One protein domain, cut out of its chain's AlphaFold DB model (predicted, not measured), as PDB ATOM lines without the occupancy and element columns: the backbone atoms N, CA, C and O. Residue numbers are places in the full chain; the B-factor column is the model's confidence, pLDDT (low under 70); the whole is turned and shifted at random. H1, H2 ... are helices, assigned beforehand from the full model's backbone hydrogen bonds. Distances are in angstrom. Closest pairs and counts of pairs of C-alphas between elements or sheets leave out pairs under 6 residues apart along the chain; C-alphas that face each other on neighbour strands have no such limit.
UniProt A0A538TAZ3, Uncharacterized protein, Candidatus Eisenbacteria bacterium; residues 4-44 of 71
ATOM      1  N   GLU A   4       6.055 -18.876 -53.170       95.00
ATOM      2  CA  GLU A   4       5.864 -19.047 -51.729       95.00
ATOM      3  C   GLU A   4       6.251 -17.789 -50.930       95.00
ATOM      4  O   GLU A   4       5.534 -17.375 -50.016       95.00
ATOM      5  N   ILE A   5       7.349 -17.121 -51.311       93.94
ATOM      6  CA  ILE A   5       7.795 -15.876 -50.665       93.94
ATOM      7  C   ILE A   5       6.755 -14.773 -50.869       93.94
ATOM      8  O   ILE A   5       6.481 -14.001 -49.949       93.94
ATOM      9  N   GLU A   6       6.168 -14.698 -52.064       92.81
ATOM     10  CA  GLU A   6       5.151 -13.696 -52.373       92.81
ATOM     11  C   GLU A   6       3.870 -13.922 -51.563       92.81
ATOM     12  O   GLU A   6       3.318 -12.982 -50.990       92.81
ATOM     13  N   GLU A   7       3.435 -15.176 -51.420       96.25
ATOM     14  CA  GLU A   7       2.273 -15.503 -50.590       96.25
ATOM     15  C   GLU A   7       2.483 -15.085 -49.123       96.25
ATOM     16  O   GLU A   7       1.581 -14.526 -48.488       96.25
ATOM     17  N   LEU A   8       3.685 -15.309 -48.580       94.25
ATOM     18  CA  LEU A   8       4.038 -14.898 -47.219       94.25
ATOM     19  C   LEU A   8       4.069 -13.376 -47.058       94.25
ATOM     20  O   LEU A   8       3.566 -12.866 -46.054       94.25
ATOM     21  N   ARG A   9       4.599 -12.640 -48.043       91.12
ATOM     22  CA  ARG A   9       4.593 -11.168 -48.035       91.12
ATOM     23  C   ARG A   9       3.173 -10.618 -47.965       91.12
ATOM     24  O   ARG A   9       2.876  -9.816 -47.085       91.12
ATOM     25  N   VAL A  10       2.271 -11.137 -48.800       92.50
ATOM     26  CA  VAL A  10       0.858 -10.728 -48.789       92.50
ATOM     27  C   VAL A  10       0.188 -11.043 -47.448       92.50
ATOM     28  O   VAL A  10      -0.605 -10.239 -46.953       92.50
ATOM     29  N   LYS A  11       0.490 -12.194 -46.831       94.94
ATOM     30  CA  LYS A  11      -0.033 -12.532 -45.495       94.94
ATOM     31  C   LYS A  11       0.444 -11.548 -44.426       94.94
ATOM     32  O   LYS A  11      -0.365 -11.148 -43.591       94.94
ATOM     33  N   ILE A  12       1.716 -11.152 -44.459       93.25
ATOM     34  CA  ILE A  12       2.283 -10.176 -43.520       93.25
ATOM     35  C   ILE A  12       1.624  -8.808 -43.710       93.25
ATOM     36  O   ILE A  12       1.144  -8.237 -42.734       93.25
ATOM     37  N   ASP A  13       1.528  -8.309 -44.942       91.81
ATOM     38  CA  ASP A  13       0.965  -6.981 -45.214       91.81
ATOM     39  C   ASP A  13      -0.500  -6.870 -44.772       91.81
ATOM     40  O   ASP A  13      -0.904  -5.867 -44.184       91.81
ATOM     41  N   ARG A  14      -1.288  -7.937 -44.961       94.56
ATOM     42  CA  ARG A  14      -2.689  -7.999 -44.510       94.56
ATOM     43  C   ARG A  14      -2.861  -7.997 -42.991       94.56
ATOM     44  O   ARG A  14      -3.959  -7.710 -42.523       94.56
ATOM     45  N   ALA A  15      -1.824  -8.335 -42.223       95.44
ATOM     46  CA  ALA A  15      -1.868  -8.284 -40.762       95.44
ATOM     47  C   ALA A  15      -1.694  -6.857 -40.212       95.44
ATOM     48  O   ALA A  15      -1.980  -6.612 -39.038       95.44
ATOM     49  N   TYR A  16      -1.229  -5.921 -41.043       95.62
ATOM     50  CA  TYR A  16      -1.013  -4.526 -40.675       95.62
ATOM     51  C   TYR A  16      -2.098  -3.605 -41.240       95.62
ATOM     52  O   TYR A  16      -3.103  -4.037 -41.805       95.62
ATOM     53  N   ASN A  17      -1.925  -2.297 -41.039       95.50
ATOM     54  CA  ASN A  17      -2.835  -1.308 -41.590       95.50
ATOM     55  C   ASN A  17      -2.851  -1.404 -43.133       95.50
ATOM     56  O   ASN A  17      -1.783  -1.341 -43.738       95.50
ATOM     57  N   PRO A  18      -4.025  -1.477 -43.786       94.12
ATOM     58  CA  PRO A  18      -4.111  -1.707 -45.231       94.12
ATOM     59  C   PRO A  18      -3.593  -0.545 -46.091       94.12
ATOM     60  O   PRO A  18      -3.348  -0.738 -47.277       94.12
ATOM     61  N   TYR A  19      -3.444   0.654 -45.522       93.38
ATOM     62  CA  TYR A  19      -2.977   1.845 -46.238       93.38
ATOM     63  C   TYR A  19      -1.512   2.172 -45.944       93.38
ATOM     64  O   TYR A  19      -0.805   2.648 -46.826       93.38
ATOM     65  N   TRP A  20      -1.061   1.931 -44.711       92.12
ATOM     66  CA  TRP A  20       0.255   2.373 -44.231       92.12
ATOM     67  C   TRP A  20       1.196   1.231 -43.843       92.12
ATOM     68  O   TRP A  20       2.367   1.477 -43.570       92.12
ATOM     69  N   GLY A  21       0.702  -0.006 -43.794       94.25
ATOM     70  CA  GLY A  21       1.483  -1.164 -43.381       94.25
ATOM     71  C   GLY A  21       1.980  -1.062 -41.937       94.25
ATOM     72  O   GLY A  21       1.281  -0.581 -41.037       94.25
ATOM     73  N   SER A  22       3.184  -1.583 -41.710       95.06
ATOM     74  CA  SER A  22       3.840  -1.561 -40.405       95.06
ATOM     75  C   SER A  22       4.444  -0.192 -40.109       95.06
ATOM     76  O   SER A  22       5.171   0.372 -40.918       95.06
ATOM     77  N   ILE A  23       4.250   0.301 -38.884       95.81
ATOM     78  CA  ILE A  23       4.885   1.543 -38.417       95.81
ATOM     79  C   ILE A  23       6.416   1.397 -38.343       95.81
ATOM     80  O   ILE A  23       7.129   2.388 -38.467       95.81
ATOM     81  N   PHE A  24       6.939   0.181 -38.160       95.88
ATOM     82  CA  PHE A  24       8.367  -0.067 -37.931       95.88
ATOM     83  C   PHE A  24       9.161  -0.426 -39.186       95.88
ATOM     84  O   PHE A  24      10.389  -0.366 -39.151       95.88
ATOM     85  N   ARG A  25       8.500  -0.812 -40.282       93.81
ATOM     86  CA  ARG A  25       9.172  -1.400 -41.444       93.81
ATOM     87  C   ARG A  25       8.624  -0.839 -42.747       93.81
ATOM     88  O   ARG A  25       7.415  -0.764 -42.922       93.81
ATOM     89  N   GLU A  26       9.530  -0.505 -43.656       91.62
ATOM     90  CA  GLU A  26       9.244  -0.087 -45.024       91.62
ATOM     91  C   GLU A  26       9.841  -1.135 -45.973       91.62
ATOM     92  O   GLU A  26      11.037  -1.143 -46.274       91.62
ATOM     93  N   GLY A  27       9.017  -2.104 -46.380       87.25
ATOM     94  CA  GLY A  27       9.478  -3.249 -47.162       87.25
ATOM     95  C   GLY A  27      10.551  -4.055 -46.420       87.25
ATOM     96  O   GLY A  27      10.270  -4.705 -45.410       87.25
ATOM     97  N   ASN A  28      11.787  -4.042 -46.928       89.00
ATOM     98  CA  ASN A  28      12.893  -4.757 -46.289       89.00
ATOM     99  C   ASN A  28      13.672  -3.923 -45.259       89.00
ATOM    100  O   ASN A  28      14.412  -4.504 -44.470       89.00
ATOM    101  N   GLU A  29      13.470  -2.608 -45.235       93.06
ATOM    102  CA  GLU A  29      14.214  -1.673 -44.390       93.06
ATOM    103  C   GLU A  29      13.397  -1.244 -43.168       93.06
ATOM    104  O   GLU A  29      12.173  -1.401 -43.114       93.06
ATOM    105  N   SER A  30      14.067  -0.678 -42.163       94.62
ATOM    106  CA  SER A  30      13.358  -0.022 -41.060       94.62
ATOM    107  C   SER A  30      12.737   1.283 -41.549       94.62
ATOM    108  O   SER A  30      13.354   2.035 -42.303       94.62
ATOM    109  N   SER A  31      11.517   1.573 -41.100       97.06
ATOM    110  CA  SER A  31      10.872   2.846 -41.420       97.06
ATOM    111  C   SER A  31      11.639   4.013 -40.785       97.06
ATOM    112  O   SER A  31      12.392   3.846 -39.818       97.06
ATOM    113  N   ARG A  32      11.371   5.240 -41.244       97.00
ATOM    114  CA  ARG A  32      11.902   6.450 -40.595       97.00
ATOM    115  C   ARG A  32      11.572   6.506 -39.099       97.00
ATOM    116  O   ARG A  32      12.426   6.896 -38.309       97.00
ATOM    117  N   PHE A  33      10.360   6.105 -38.709       97.06
ATOM    118  CA  PHE A  33       9.976   6.036 -37.299       97.06
ATOM    119  C   PHE A  33      10.788   4.975 -36.547       97.06
ATOM    120  O   PHE A  33      11.254   5.238 -35.442       97.06
ATOM    121  N   GLY A  34      11.003   3.801 -37.151       97.19
ATOM    122  CA  GLY A  34      11.835   2.743 -36.576       97.19
ATOM    123  C   GLY A  34      13.273   3.199 -36.328       97.19
ATOM    124  O   GLY A  34      13.806   2.964 -35.244       97.19
ATOM    125  N   HIS A  35      13.871   3.921 -37.282       96.94
ATOM    126  CA  HIS A  35      15.191   4.534 -37.104       96.94
ATOM    127  C   HIS A  35      15.203   5.557 -35.966       96.94
ATOM    128  O   HIS A  35      16.016   5.440 -35.057       96.94
ATOM    129  N   GLN A  36      14.252   6.498 -35.949       97.88
ATOM    130  CA  GLN A  36      14.160   7.488 -34.871       97.88
ATOM    131  C   GLN A  36      14.012   6.827 -33.500       97.88
ATOM    132  O   GLN A  36      14.663   7.234 -32.542       97.88
ATOM    133  N   LEU A  37      13.176   5.795 -33.393       96.88
ATOM    134  CA  LEU A  37      13.001   5.096 -32.132       96.88
ATOM    135  C   LEU A  37      14.316   4.471 -31.651       96.88
ATOM    136  O   LEU A  37      14.655   4.613 -30.479       96.88
ATOM    137  N   LYS A  38      15.054   3.818 -32.554       94.50
ATOM    138  CA  LYS A  38      16.349   3.202 -32.249       94.50
ATOM    139  C   LYS A  38      17.401   4.234 -31.833       94.50
ATOM    140  O   LYS A  38      18.174   3.961 -30.921       94.50
ATOM    141  N   ASP A  39      17.415   5.398 -32.476       96.12
ATOM    142  CA  ASP A  39      18.404   6.447 -32.211       96.12
ATOM    143  C   ASP A  39      18.123   7.205 -30.905       96.12
ATOM    144  O   ASP A  39      19.054   7.615 -30.213       96.12
ATOM    145  N   PHE A  40      16.846   7.404 -30.555       97.44
ATOM    146  CA  PHE A  40      16.461   8.265 -29.431       97.44
ATOM    147  C   PHE A  40      16.078   7.523 -28.150       97.44
ATOM    148  O   PHE A  40      16.155   8.114 -27.072       97.44
ATOM    149  N   ALA A  41      15.645   6.264 -28.227       96.69
ATOM    150  CA  ALA A  41      15.175   5.520 -27.064       96.69
ATOM    151  C   ALA A  41      16.076   4.319 -26.764       96.69
ATOM    152  O   ALA A  41      16.123   3.355 -27.523       96.69
ATOM    153  N   CYS A  42      16.712   4.320 -25.589       94.94
ATOM    154  CA  CYS A  42      17.428   3.137 -25.098       94.94
ATOM    155  C   CYS A  42      16.477   1.965 -24.796       94.94
ATOM    156  O   CYS A  42      16.880   0.808 -24.866       94.94
ATOM    157  N   LEU A  43      15.224   2.264 -24.430       95.56
ATOM    158  CA  LEU A  43      14.168   1.291 -24.154       95.56
ATOM    159  C   LEU A  43      12.848   1.778 -24.746       95.56
ATOM    160  O   LEU A  43      12.497   2.951 -24.623       95.56
ATOM    161  N   TYR A  44      12.085   0.854 -25.322       96.00
ATOM    162  CA  TYR A  44      10.758   1.122 -25.859       96.00
ATOM    163  C   TYR A  44       9.771   0.035 -25.455       96.00
ATOM    164  O   TYR A  44      10.087  -1.154 -25.445       96.00
TER     165      TYR A  44
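AT A GLANCE: This is residues 4 to 44 of the 71 residues of an uncharacterized protein of Candidatus Eisenbacteria bacterium (UniProt A0A538TAZ3). Two short helices sit at the two ends of an elongated, open shape, H1 at one end and H2 towards the other, with a long looping link between them and no contact from helix to helix. The printed part has 41 residues with two named helices, H1 then H2, and no named strand; the class is all helix, though the helices hold 20 of the 41 residues. It is loose, with a radius of gyration of the C-alphas of 12.2 A, and spans 36 by 19 by 15 A.

IN THESE COORDINATES: H1, residues 4 to 14, begins at C-alpha 4 (5.864, -19.047, -51.729) and is 15.7 A long from first to last C-alpha. H2, residues 32 to 40, is 12.2 A long and ends at C-alpha 40 (16.461, 8.265, -29.431).

HOW THE PARTS SIT: H1 and H2 are apart, with no C-alpha of the one within 8 A of the other. Between them, residues 25 to 26 pair with residues 29 to 30, antiparallel. In H1 and H2 every O i to N i+4 pair is within hydrogen-bond range.

THE WHOLE: The C-alphas of Glu 4 and Phe 40, the two farthest apart, are 36.8 A apart. The link from H1 to H2, 17 residues, is long. Residues 14 to 20 and 39 to 44 stand free. The printed part has no cut, and no printed residue is under 70 in pLDDT.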